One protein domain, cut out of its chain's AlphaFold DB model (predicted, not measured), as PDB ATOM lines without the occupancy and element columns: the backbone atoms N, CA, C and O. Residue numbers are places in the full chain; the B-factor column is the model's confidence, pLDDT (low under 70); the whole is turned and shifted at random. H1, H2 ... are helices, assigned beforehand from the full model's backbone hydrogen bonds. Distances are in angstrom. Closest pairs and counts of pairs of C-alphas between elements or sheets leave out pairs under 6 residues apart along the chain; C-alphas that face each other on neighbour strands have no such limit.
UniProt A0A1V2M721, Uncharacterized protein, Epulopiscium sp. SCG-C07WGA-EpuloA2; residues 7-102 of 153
ATOM      1  N   LEU A   7      48.323  18.557  68.246       89.12
ATOM      2  CA  LEU A   7      48.556  18.593  69.695       89.12
ATOM      3  C   LEU A   7      50.000  18.256  70.078       89.12
ATOM      4  O   LEU A   7      50.440  18.626  71.168       89.12
ATOM      5  N   VAL A   8      50.769  17.634  69.180       89.56
ATOM      6  CA  VAL A   8      52.207  17.407  69.374       89.56
ATOM      7  C   VAL A   8      52.948  18.734  69.576       89.56
ATOM      8  O   VAL A   8      53.894  18.779  70.358       89.56
ATOM      9  N   VAL A   9      52.484  19.840  68.980       92.00
ATOM     10  CA  VAL A   9      53.027  21.192  69.225       92.00
ATOM     11  C   VAL A   9      52.846  21.607  70.688       92.00
ATOM     12  O   VAL A   9      53.726  22.220  71.289       92.00
ATOM     13  N   PHE A  10      51.733  21.230  71.316       91.31
ATOM     14  CA  PHE A  10      51.424  21.639  72.685       91.31
ATOM     15  C   PHE A  10      52.368  21.023  73.732       91.31
ATOM     16  O   PHE A  10      52.515  21.583  74.824       91.31
ATOM     17  N   LYS A  11      53.072  19.925  73.405       92.06
ATOM     18  CA  LYS A  11      54.044  19.280  74.311       92.06
ATOM     19  C   LYS A  11      55.147  20.248  74.771       92.06
ATOM     20  O   LYS A  11      55.569  20.194  75.927       92.06
ATOM     21  N   TYR A  12      55.522  21.202  73.915       95.31
ATOM     22  CA  TYR A  12      56.553  22.215  74.177       95.31
ATOM     23  C   TYR A  12      56.163  23.223  75.268       95.31
ATOM     24  O   TYR A  12      57.028  23.842  75.887       95.31
ATOM     25  N   ARG A  13      54.866  23.360  75.590       95.88
ATOM     26  CA  ARG A  13      54.382  24.289  76.626       95.88
ATOM     27  C   ARG A  13      55.063  24.060  77.973       95.88
ATOM     28  O   ARG A  13      55.453  25.028  78.620       95.88
ATOM     29  N   LYS A  14      55.154  22.804  78.432       92.19
ATOM     30  CA  LYS A  14      55.712  22.491  79.760       92.19
ATOM     31  C   LYS A  14      57.216  22.781  79.822       92.19
ATOM     32  O   LYS A  14      57.662  23.361  80.809       92.19
ATOM     33  N   GLY A  15      57.960  22.429  78.769       91.88
ATOM     34  CA  GLY A  15      59.399  22.693  78.660       91.88
ATOM     35  C   GLY A  15      59.699  24.189  78.701       91.88
ATOM     36  O   GLY A  15      60.378  24.665  79.612       91.88
ATOM     37  N   LEU A  16      59.070  24.952  77.805       94.19
ATOM     38  CA  LEU A  16      59.187  26.411  77.748       94.19
ATOM     39  C   LEU A  16      58.789  27.087  79.069       94.19
ATOM     40  O   LEU A  16      59.493  27.966  79.566       94.19
ATOM     41  N   GLN A  17      57.688  26.651  79.686       93.88
ATOM     42  CA  GLN A  17      57.230  27.189  80.967       93.88
ATOM     43  C   GLN A  17      58.245  26.961  82.096       93.88
ATOM     44  O   GLN A  17      58.437  27.855  82.921       93.88
ATOM     45  N   SER A  18      58.887  25.790  82.138       92.19
ATOM     46  CA  SER A  18      59.928  25.472  83.122       92.19
ATOM     47  C   SER A  18      61.140  26.396  82.974       92.19
ATOM     48  O   SER A  18      61.594  26.989  83.954       92.19
ATOM     49  N   ILE A  19      61.603  26.611  81.737       91.81
ATOM     50  CA  ILE A  19      62.744  27.489  81.439       91.81
ATOM     51  C   ILE A  19      62.448  28.931  81.865       91.81
ATOM     52  O   ILE A  19      63.253  29.557  82.560       91.81
ATOM     53  N   VAL A  20      61.270  29.450  81.503       90.12
ATOM     54  CA  VAL A  20      60.867  30.824  81.835       90.12
ATOM     55  C   VAL A  20      60.775  31.025  83.352       90.12
ATOM     56  O   VAL A  20      61.313  32.007  83.872       90.12
ATOM     57  N   ARG A  21      60.147  30.081  84.068       90.88
ATOM     58  CA  ARG A  21      59.929  30.150  85.526       90.88
ATOM     59  C   ARG A  21      61.168  29.867  86.370       90.88
ATOM     60  O   ARG A  21      61.166  30.216  87.545       90.88
ATOM     61  N   SER A  22      62.199  29.242  85.805       86.88
ATOM     62  CA  SER A  22      63.440  28.936  86.519       86.88
ATOM     63  C   SER A  22      64.012  30.182  87.205       86.88
ATOM     64  O   SER A  22      64.164  31.228  86.580       86.88
ATOM     65  N   THR A  23      64.356  30.086  88.485       81.94
ATOM     66  CA  THR A  23      65.003  31.171  89.247       81.94
ATOM     67  C   THR A  23      66.530  31.103  89.188       81.94
ATOM     68  O   THR A  23      67.209  31.987  89.709       81.94
ATOM     69  N   SER A  24      67.084  30.069  88.544       77.00
ATOM     70  CA  SER A  24      68.529  29.859  88.456       77.00
ATOM     71  C   SER A  24      69.218  30.991  87.692       77.00
ATOM     72  O   SER A  24      68.871  31.277  86.544       77.00
ATOM     73  N   LYS A  25      70.227  31.598  88.330       67.69
ATOM     74  CA  LYS A  25      71.061  32.670  87.759       67.69
ATOM     75  C   LYS A  25      72.138  32.153  86.798       67.69
ATOM     76  O   LYS A  25      72.616  32.917  85.971       67.69
ATOM     77  N   THR A  26      72.513  30.877  86.892       70.00
ATOM     78  CA  THR A  26      73.550  30.242  86.054       70.00
ATOM     79  C   THR A  26      73.025  29.735  84.713       70.00
ATOM     80  O   THR A  26      73.812  29.458  83.812       70.00
ATOM     81  N   LYS A  27      71.703  29.615  84.548       73.69
ATOM     82  CA  LYS A  27      71.096  29.171  83.290       73.69
ATOM     83  C   LYS A  27      70.947  30.320  82.298       73.69
ATOM     84  O   LYS A  27      70.259  31.305  82.565       73.69
ATOM     85  N   ASN A  28      71.502  30.143  81.101       85.38
ATOM     86  CA  ASN A  28      71.240  31.027  79.969       85.38
ATOM     87  C   ASN A  28      69.842  30.728  79.393       85.38
ATOM     88  O   ASN A  28      69.687  29.934  78.463       85.38
ATOM     89  N   LYS A  29      68.811  31.358  79.972       87.62
ATOM     90  CA  LYS A  29      67.414  31.181  79.542       87.62
ATOM     91  C   LYS A  29      67.199  31.471  78.050       87.62
ATOM     92  O   LYS A  29      66.535  30.654  77.416       87.62
ATOM     93  N   PRO A  30      67.745  32.558  77.461       88.88
ATOM     94  CA  PRO A  30      67.631  32.790  76.020       88.88
ATOM     95  C   PRO A  30      68.128  31.617  75.166       88.88
ATOM     96  O   PRO A  30      67.448  31.218  74.223       88.88
ATOM     97  N   ALA A  31      69.275  31.023  75.509       91.62
ATOM     98  CA  ALA A  31      69.821  29.885  74.770       91.62
ATOM     99  C   ALA A  31      68.953  28.621  74.907       91.62
ATOM    100  O   ALA A  31      68.715  27.931  73.917       91.62
ATOM    101  N   GLU A  32      68.435  28.336  76.108       92.94
ATOM    102  CA  GLU A  32      67.519  27.207  76.335       92.94
ATOM    103  C   GLU A  32      66.193  27.385  75.574       92.94
ATOM    104  O   GLU A  32      65.736  26.449  74.916       92.94
ATOM    105  N   ILE A  33      65.611  28.592  75.591       93.62
ATOM    106  CA  ILE A  33      64.398  28.923  74.823       93.62
ATOM    107  C   ILE A  33      64.651  28.756  73.326       93.62
ATOM    108  O   ILE A  33      63.834  28.154  72.636       93.62
ATOM    109  N   LYS A  34      65.791  29.240  72.822       93.56
ATOM    110  CA  LYS A  34      66.152  29.099  71.407       93.56
ATOM    111  C   LYS A  34      66.283  27.631  70.999       93.56
ATOM    112  O   LYS A  34      65.795  27.251  69.939       93.56
ATOM    113  N   LYS A  35      66.888  26.793  71.848       94.56
ATOM    114  CA  LYS A  35      67.002  25.347  71.611       94.56
ATOM    115  C   LYS A  35      65.630  24.667  71.547       94.56
ATOM    116  O   LYS A  35      65.377  23.904  70.619       94.56
ATOM    117  N   GLU A  36      64.743  24.957  72.498       94.94
ATOM    118  CA  GLU A  36      63.363  24.442  72.492       94.94
ATOM    119  C   GLU A  36      62.564  24.944  71.283       94.94
ATOM    120  O   GLU A  36      61.835  24.173  70.663       94.94
ATOM    121  N   SER A  37      62.745  26.211  70.900       93.94
ATOM    122  CA  SER A  37      62.131  26.795  69.704       93.94
ATOM    123  C   SER A  37      62.579  26.077  68.430       93.94
ATOM    124  O   SER A  37      61.752  25.753  67.581       93.94
ATOM    125  N   GLN A  38      63.870  25.759  68.311       95.44
ATOM    126  CA  GLN A  38      64.379  25.008  67.165       95.44
ATOM    127  C   GLN A  38      63.790  23.591  67.113       95.44
ATOM    128  O   GLN A  38      63.311  23.156  66.069       95.44
ATOM    129  N   ALA A  39      63.737  22.898  68.254       96.06
ATOM    130  CA  ALA A  39      63.133  21.570  68.340       96.06
ATOM    131  C   ALA A  39      61.632  21.575  67.984       96.06
ATOM    132  O   ALA A  39      61.133  20.621  67.379       96.06
ATOM    133  N   LEU A  40      60.913  22.645  68.345       96.19
ATOM    134  CA  LEU A  40      59.529  22.875  67.933       96.19
ATOM    135  C   LEU A  40      59.417  22.985  66.407       96.19
ATOM    136  O   LEU A  40      58.605  22.278  65.810       96.19
ATOM    137  N   VAL A  41      60.244  23.825  65.779       95.44
ATOM    138  CA  VAL A  41      60.266  24.000  64.318       95.44
ATOM    139  C   VAL A  41      60.542  22.675  63.610       95.44
ATOM    140  O   VAL A  41      59.831  22.310  62.674       95.44
ATOM    141  N   ASP A  42      61.523  21.908  64.081       95.44
ATOM    142  CA  ASP A  42      61.874  20.628  63.463       95.44
ATOM    143  C   ASP A  42      60.767  19.578  63.634       95.44
ATOM    144  O   ASP A  42      60.473  18.828  62.701       95.44
ATOM    145  N   THR A  43      60.058  19.590  64.767       95.25
ATOM    146  CA  THR A  43      58.857  18.762  64.946       95.25
ATOM    147  C   THR A  43      57.750  19.155  63.974       95.25
ATOM    148  O   THR A  43      57.113  18.276  63.402       95.25
ATOM    149  N   ILE A  44      57.523  20.451  63.742       94.00
ATOM    150  CA  ILE A  44      56.522  20.917  62.769       94.00
ATOM    151  C   ILE A  44      56.902  20.480  61.347       94.00
ATOM    152  O   ILE A  44      56.033  20.035  60.601       94.00
ATOM    153  N   LYS A  45      58.189  20.532  60.974       93.00
ATOM    154  CA  LYS A  45      58.667  20.019  59.675       93.00
ATOM    155  C   LYS A  45      58.344  18.537  59.501       93.00
ATOM    156  O   LYS A  45      57.811  18.144  58.464       93.00
ATOM    157  N   GLN A  46      58.653  17.727  60.512       92.56
ATOM    158  CA  GLN A  46      58.351  16.299  60.486       92.56
ATOM    159  C   GLN A  46      56.841  16.060  60.374       92.56
ATOM    160  O   GLN A  46      56.400  15.303  59.512       92.56
ATOM    161  N   LEU A  47      56.053  16.770  61.180       91.75
ATOM    162  CA  LEU A  47      54.599  16.662  61.185       91.75
ATOM    163  C   LEU A  47      53.999  17.016  59.816       91.75
ATOM    164  O   LEU A  47      53.127  16.311  59.323       91.75
ATOM    165  N   ASN A  48      54.512  18.058  59.161       88.62
ATOM    166  CA  ASN A  48      54.110  18.429  57.806       88.62
ATOM    167  C   ASN A  48      54.418  17.318  56.787       88.62
ATOM    168  O   ASN A  48      53.599  17.046  55.910       88.62
ATOM    169  N   SER A  49      55.567  16.644  56.907       88.50
ATOM    170  CA  SER A  49      55.904  15.491  56.059       88.50
ATOM    171  C   SER A  49      54.961  14.307  56.293       88.50
ATOM    172  O   SER A  49      54.527  13.667  55.336       88.50
ATOM    173  N   GLU A  50      54.608  14.028  57.547       89.56
ATOM    174  CA  GLU A  50      53.661  12.968  57.901       89.56
ATOM    175  C   GLU A  50      52.255  13.275  57.380       89.56
ATOM    176  O   GLU A  50      51.660  12.439  56.702       89.56
ATOM    177  N   ILE A  51      51.756  14.496  57.593       87.06
ATOM    178  CA  ILE A  51      50.460  14.944  57.068       87.06
ATOM    179  C   ILE A  51      50.417  14.808  55.542       87.06
ATOM    180  O   ILE A  51      49.425  14.314  55.008       87.06
ATOM    181  N   LYS A  52      51.500  15.172  54.838       84.94
ATOM    182  CA  LYS A  52      51.597  15.003  53.382       84.94
ATOM    183  C   LYS A  52      51.365  13.547  52.964       84.94
ATOM    184  O   LYS A  52      50.507  13.286  52.126       84.94
ATOM    185  N   LYS A  53      52.065  12.602  53.601       86.88
ATOM    186  CA  LYS A  53      51.923  11.161  53.324       86.88
ATOM    187  C   LYS A  53      50.508  10.655  53.601       86.88
ATOM    188  O   LYS A  53      49.984   9.846  52.845       86.88
ATOM    189  N   LEU A  54      49.876  11.133  54.674       87.25
ATOM    190  CA  LEU A  54      48.512  10.734  55.039       87.25
ATOM    191  C   LEU A  54      47.472  11.229  54.023       87.25
ATOM    192  O   LEU A  54      46.492  10.532  53.759       87.25
ATOM    193  N   ILE A  55      47.697  12.400  53.428       81.19
ATOM    194  CA  ILE A  55      46.843  12.945  52.364       81.19
ATOM    195  C   ILE A  55      47.061  12.196  51.052       81.19
ATOM    196  O   ILE A  55      46.088  11.810  50.408       81.19
ATOM    197  N   GLU A  56      48.315  11.949  50.667       82.31
ATOM    198  CA  GLU A  56      48.657  11.154  49.478       82.31
ATOM    199  C   GLU A  56      48.079   9.735  49.570       82.31
ATOM    200  O   GLU A  56      47.515   9.225  48.604       82.31
ATOM    201  N   GLY A  57      48.119   9.138  50.764       84.50
ATOM    202  CA  GLY A  57      47.491   7.854  51.070       84.50
ATOM    203  C   GLY A  57      45.964   7.895  51.197       84.50
ATOM    204  O   GLY A  57      45.369   6.867  51.508       84.50
ATOM    205  N   LYS A  58      45.318   9.053  50.987       81.94
ATOM    206  CA  LYS A  58      43.863   9.268  51.129       81.94
ATOM    207  C   LYS A  58      43.296   8.867  52.504       81.94
ATOM    208  O   LYS A  58      42.101   8.610  52.629       81.94
ATOM    209  N   LEU A  59      44.138   8.839  53.539       84.62
ATOM    210  CA  LEU A  59      43.748   8.506  54.916       84.62
ATOM    211  C   LEU A  59      43.107   9.696  55.635       84.62
ATOM    212  O   LEU A  59      42.368   9.518  56.602       84.62
ATOM    213  N   ILE A  60      43.400  10.912  55.171       79.69
ATOM    214  CA  ILE A  60      42.860  12.151  55.719       79.69
ATOM    215  C   ILE A  60      42.288  13.010  54.592       79.69
ATOM    216  O   ILE A  60      42.841  13.061  53.491       79.69
ATOM    217  N   LYS A  61      41.172  13.697  54.866       80.38
ATOM    218  CA  LYS A  61      40.547  14.605  53.905       80.38
ATOM    219  C   LYS A  61      41.300  15.927  53.830       80.38
ATOM    220  O   LYS A  61      41.931  16.388  54.777       80.38
ATOM    221  N   LEU A  62      41.145  16.603  52.704       73.38
ATOM    222  CA  LEU A  62      41.755  17.907  52.479       73.38
ATOM    223  C   LEU A  62      41.181  19.007  53.391       73.38
ATOM    224  O   LEU A  62      41.894  19.912  53.812       73.38
ATOM    225  N   THR A  63      39.912  18.891  53.775       74.50
ATOM    226  CA  THR A  63      39.282  19.753  54.790       74.50
ATOM    227  C   THR A  63      39.929  19.585  56.169       74.50
ATOM    228  O   THR A  63      40.115  20.553  56.910       74.50
ATOM    229  N   ASP A  64      40.331  18.356  56.504       81.31
ATOM    230  CA  ASP A  64      41.021  18.053  57.757       81.31
ATOM    231  C   ASP A  64      42.460  18.613  57.740       81.31
ATOM    232  O   ASP A  64      42.936  19.065  58.782       81.31
ATOM    233  N   LEU A  65      43.128  18.678  56.570       83.62
ATOM    234  CA  LEU A  65      44.418  19.379  56.400       83.62
ATOM    235  C   LEU A  65      44.317  20.825  56.868       83.62
ATOM    236  O   LEU A  65      45.096  21.237  57.724       83.62
ATOM    237  N   HIS A  66      43.361  21.587  56.333       79.00
ATOM    238  CA  HIS A  66      43.209  22.999  56.682       79.00
ATOM    239  C   HIS A  66      43.060  23.188  58.199       79.00
ATOM    240  O   HIS A  66      43.768  23.993  58.805       79.00
ATOM    241  N   THR A  67      42.203  22.374  58.820       85.19
ATOM    242  CA  THR A  67      41.969  22.401  60.270       85.19
ATOM    243  C   THR A  67      43.246  22.089  61.058       85.19
ATOM    244  O   THR A  67      43.552  22.763  62.043       85.19
ATOM    245  N   MET A  68      44.032  21.103  60.612       87.69
ATOM    246  CA  MET A  68      45.307  20.756  61.244       87.69
ATOM    247  C   MET A  68      46.347  21.869  61.117       87.69
ATOM    248  O   MET A  68      46.989  22.210  62.111       87.69
ATOM    249  N   LEU A  69      46.497  22.458  59.929       87.69
ATOM    250  CA  LEU A  69      47.434  23.559  59.703       87.69
ATOM    251  C   LEU A  69      47.072  24.771  60.559       87.69
ATOM    252  O   LEU A  69      47.941  25.318  61.237       87.69
ATOM    253  N   LEU A  70      45.787  25.131  60.610       87.00
ATOM    254  CA  LEU A  70      45.298  26.222  61.449       87.00
ATOM    255  C   LEU A  70      45.597  25.969  62.934       87.00
ATOM    256  O   LEU A  70      46.062  26.866  63.639       87.00
ATOM    257  N   ALA A  71      45.388  24.739  63.409       90.31
ATOM    258  CA  ALA A  71      45.716  24.359  64.777       90.31
ATOM    259  C   ALA A  71      47.225  24.474  65.062       90.31
ATOM    260  O   ALA A  71      47.602  25.054  66.080       90.31
ATOM    261  N   ILE A  72      48.094  23.994  64.164       92.88
ATOM    262  CA  ILE A  72      49.559  24.127  64.290       92.88
ATOM    263  C   ILE A  72      49.958  25.603  64.380       92.88
ATOM    264  O   ILE A  72      50.726  25.980  65.271       92.88
ATOM    265  N   THR A  73      49.410  26.454  63.506       91.38
ATOM    266  CA  THR A  73      49.687  27.895  63.496       91.38
ATOM    267  C   THR A  73      49.238  28.562  64.793       91.38
ATOM    268  O   THR A  73      50.027  29.272  65.416       91.38
ATOM    269  N   ASN A  74      48.013  28.298  65.253       92.12
ATOM    270  CA  ASN A  74      47.474  28.899  66.475       92.12
ATOM    271  C   ASN A  74      48.245  28.467  67.727       92.12
ATOM    272  O   ASN A  74      48.561  29.294  68.586       92.12
ATOM    273  N   LEU A  75      48.594  27.181  67.826       94.88
ATOM    274  CA  LEU A  75      49.388  26.663  68.938       94.88
ATOM    275  C   LEU A  75      50.798  27.260  68.938       94.88
ATOM    276  O   LEU A  75      51.280  27.684  69.988       94.88
ATOM    277  N   THR A  76      51.431  27.361  67.768       95.62
ATOM    278  CA  THR A  76      52.738  28.019  67.621       95.62
ATOM    279  C   THR A  76      52.655  29.486  68.025       95.62
ATOM    280  O   THR A  76      53.479  29.946  68.811       95.62
ATOM    281  N   HIS A  77      51.636  30.211  67.558       94.88
ATOM    282  CA  HIS A  77      51.417  31.611  67.911       94.88
ATOM    283  C   HIS A  77      51.271  31.792  69.428       94.88
ATOM    284  O   HIS A  77      51.930  32.648  70.019       94.88
ATOM    285  N   TYR A  78      50.478  30.937  70.083       96.00
ATOM    286  CA  TYR A  78      50.339  30.934  71.540       96.00
ATOM    287  C   TYR A  78      51.681  30.714  72.256       96.00
ATOM    288  O   TYR A  78      52.018  31.463  73.177       96.00
ATOM    289  N   LEU A  79      52.456  29.701  71.851       95.69
ATOM    290  CA  LEU A  79      53.754  29.408  72.466       95.69
ATOM    291  C   LEU A  79      54.748  30.550  72.249       95.69
ATOM    292  O   LEU A  79      55.476  30.921  73.175       95.69
ATOM    293  N   ASN A  80      54.741  31.128  71.050       95.38
ATOM    294  CA  ASN A  80      55.620  32.222  70.696       95.38
ATOM    295  C   ASN A  80      55.319  33.468  71.530       95.38
ATOM    296  O   ASN A  80      56.194  33.968  72.231       95.38
ATOM    297  N   HIS A  81      54.059  33.904  71.542       94.94
ATOM    298  CA  HIS A  81      53.627  35.069  72.308       94.94
ATOM    299  C   HIS A  81      53.918  34.918  73.808       94.94
ATOM    300  O   HIS A  81      54.388  35.850  74.462       94.94
ATOM    301  N   LYS A  82      53.660  33.730  74.368       95.00
ATOM    302  CA  LYS A  82      53.738  33.514  75.815       95.00
ATOM    303  C   LYS A  82      55.147  33.241  76.337       95.00
ATOM    304  O   LYS A  82      55.428  33.591  77.484       95.00
ATOM    305  N   PHE A  83      56.008  32.595  75.551       94.19
ATOM    306  CA  PHE A  83      57.295  32.099  76.046       94.19
ATOM    307  C   PHE A  83      58.497  32.506  75.191       94.19
ATOM    308  O   PHE A  83      59.494  32.943  75.759       94.19
ATOM    309  N   ILE A  84      58.423  32.346  73.865       94.38
ATOM    310  CA  ILE A  84      59.607  32.423  72.986       94.38
ATOM    311  C   ILE A  84      59.938  33.870  72.609       94.38
ATOM    312  O   ILE A  84      61.086  34.284  72.744       94.38
ATOM    313  N   LYS A  85      58.926  34.648  72.207       92.88
ATOM    314  CA  LYS A  85      59.035  36.051  71.775       92.88
ATOM    315  C   LYS A  85      59.975  36.259  70.578       92.88
ATOM    316  O   LYS A  85      60.661  37.273  70.500       92.88
ATOM    317  N   ASP A  86      59.990  35.308  69.647       92.50
ATOM    318  CA  ASP A  86      60.721  35.408  68.383       92.50
ATOM    319  C   ASP A  86      59.813  36.024  67.307       92.50
ATOM    320  O   ASP A  86      58.730  35.511  67.018       92.50
ATOM    321  N   THR A  87      60.241  37.128  66.696       90.75
ATOM    322  CA  THR A  87      59.461  37.834  65.668       90.75
ATOM    323  C   THR A  87      59.287  37.026  64.383       90.75
ATOM    324  O   THR A  87      58.322  37.247  63.655       90.75
ATOM    325  N   ASN A  88      60.182  36.077  64.101       92.44
ATOM    326  CA  ASN A  88      60.226  35.347  62.834       92.44
ATOM    327  C   ASN A  88      59.526  33.985  62.903       92.44
ATOM    328  O   ASN A  88      58.991  33.528  61.893       92.44
ATOM    329  N   LEU A  89      59.469  33.362  64.085       92.06
ATOM    330  CA  LEU A  89      58.963  31.995  64.275       92.06
ATOM    331  C   LEU A  89      57.550  31.784  63.706       92.06
ATOM    332  O   LEU A  89      57.303  30.832  62.968       92.06
ATOM    333  N   THR A  90      56.610  32.677  64.030       89.25
ATOM    334  CA  THR A  90      55.228  32.564  63.535       89.25
ATOM    335  C   THR A  90      55.187  32.651  62.006       89.25
ATOM    336  O   THR A  90      54.477  31.880  61.363       89.25
ATOM    337  N   GLY A  91      55.961  33.570  61.417       87.69
ATOM    338  CA  GLY A  91      56.029  33.754  59.967       87.69
ATOM    339  C   GLY A  91      56.633  32.549  59.248       87.69
ATOM    340  O   GLY A  91      56.107  32.127  58.218       87.69
ATOM    341  N   GLU A  92      57.685  31.952  59.814       92.00
ATOM    342  CA  GLU A  92      58.297  30.724  59.298       92.00
ATOM    343  C   GLU A  92      57.286  29.574  59.265       92.00
ATOM    344  O   GLU A  92      57.080  28.965  58.214       92.00
ATOM    345  N   VAL A  93      56.591  29.326  60.380       90.44
ATOM    346  CA  VAL A  93      55.597  28.249  60.463       90.44
ATOM    347  C   VAL A  93      54.438  28.485  59.497       90.44
ATOM    348  O   VAL A  93      54.052  27.555  58.795       90.44
ATOM    349  N   ILE A  94      53.935  29.720  59.372       87.19
ATOM    350  CA  ILE A  94      52.899  30.056  58.379       87.19
ATOM    351  C   ILE A  94      53.386  29.767  56.955       87.19
ATOM    352  O   ILE A  94      52.636  29.224  56.142       87.19
ATOM    353  N   LYS A  95      54.633  30.122  56.626       89.12
ATOM    354  CA  LYS A  95      55.208  29.850  55.304       89.12
ATOM    355  C   LYS A  95      55.285  28.344  55.042       89.12
ATOM    356  O   LYS A  95      54.881  27.905  53.970       89.12
ATOM    357  N   MET A  96      55.725  27.558  56.023       85.25
ATOM    358  CA  MET A  96      55.791  26.096  55.923       85.25
ATOM    359  C   MET A  96      54.420  25.451  55.723       85.25
ATOM    360  O   MET A  96      54.255  24.592  54.858       85.25
ATOM    361  N   THR A  97      53.421  25.864  56.506       83.31
ATOM    362  CA  THR A  97      52.065  25.321  56.385       83.31
ATOM    363  C   THR A  97      51.435  25.712  55.052       83.31
ATOM    364  O   THR A  97      50.772  24.888  54.433       83.31
ATOM    365  N   LYS A  98      51.702  26.928  54.554       81.12
ATOM    366  CA  LYS A  98      51.273  27.357  53.215       81.12
ATOM    367  C   LYS A  98      51.920  26.536  52.104       81.12
ATOM    368  O   LYS A  98      51.218  26.142  51.194       81.12
ATOM    369  N   THR A  99      53.213  26.215  52.175       77.75
ATOM    370  CA  THR A  99      53.852  25.363  51.149       77.75
ATOM    371  C   THR A  99      53.304  23.937  51.111       77.75
ATOM    372  O   THR A  99      53.373  23.282  50.078       77.75
ATOM    373  N   LEU A 100      52.754  23.452  52.227       73.25
ATOM    374  CA  LEU A 100      52.046  22.174  52.281       73.25
ATOM    375  C   LEU A 100      50.619  22.274  51.694       73.25
ATOM    376  O   LEU A 100      50.048  21.265  51.288       73.25
ATOM    377  N   TYR A 101      50.061  23.485  51.634       66.19
ATOM    378  CA  TYR A 101      48.752  23.826  51.080       66.19
ATOM    379  C   TYR A 101      48.921  24.431  49.671       66.19
ATOM    380  O   TYR A 101      48.963  25.643  49.480       66.19
ATOM    381  N   ASP A 102      49.088  23.558  48.682       66.38
ATOM    382  CA  ASP A 102      49.290  23.900  47.265       66.38
ATOM    383  C   ASP A 102      48.012  24.520  46.632       66.38
ATOM    384  O   ASP A 102      46.929  24.019  46.923       66.38
TER     385      ASP A 102
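AT A GLANCE: This is residues 7 to 102 of the 153 residues of an uncharacterized protein of Epulopiscium sp. SCG-C07WGA-EpuloA2 (UniProt A0A1V2M721). Four helices form a rod-shaped up-and-down bundle, each running against the one before: the long H2 and H3 lie side by side, with the shorter H1 and H4 on opposite sides of them, toward opposite ends. The printed part has 96 residues, class all helix, no named strand. It is only just compact, close to loose: radius of gyration of the C-alphas 14.8 A, spans 51 by 22 by 16 A.

HOW THE PARTS SIT: H1, residues 7 to 21, and H2, residues 29 to 56, touch as a hairpin, closest C-alphas Ile 19 and Lys 29, 6.2 A. H3, residues 62 to 84, touches H1, closest C-alphas Leu 16 and Phe 83, 6.2 A, the same way. H3 and H4, residues 89 to 100, form a hairpin at a shallow tilt of 12 degrees. H1 and H4 are apart. O i to N i+4 pairs are within hydrogen-bond range throughout H2, H3 and H4, and 6 of 11 in H1.

IN THESE COORDINATES: H1 begins at C-alpha 7 (48.556, 18.593, 69.695); H4 ends at C-alpha 100 (52.046, 22.174, 52.281). H2 is 40.7 A long, H3 30.8 A.

THE WHOLE: The printed part has no cut and no long link. Residues 25 and 101 to 102 are under pLDDT 70.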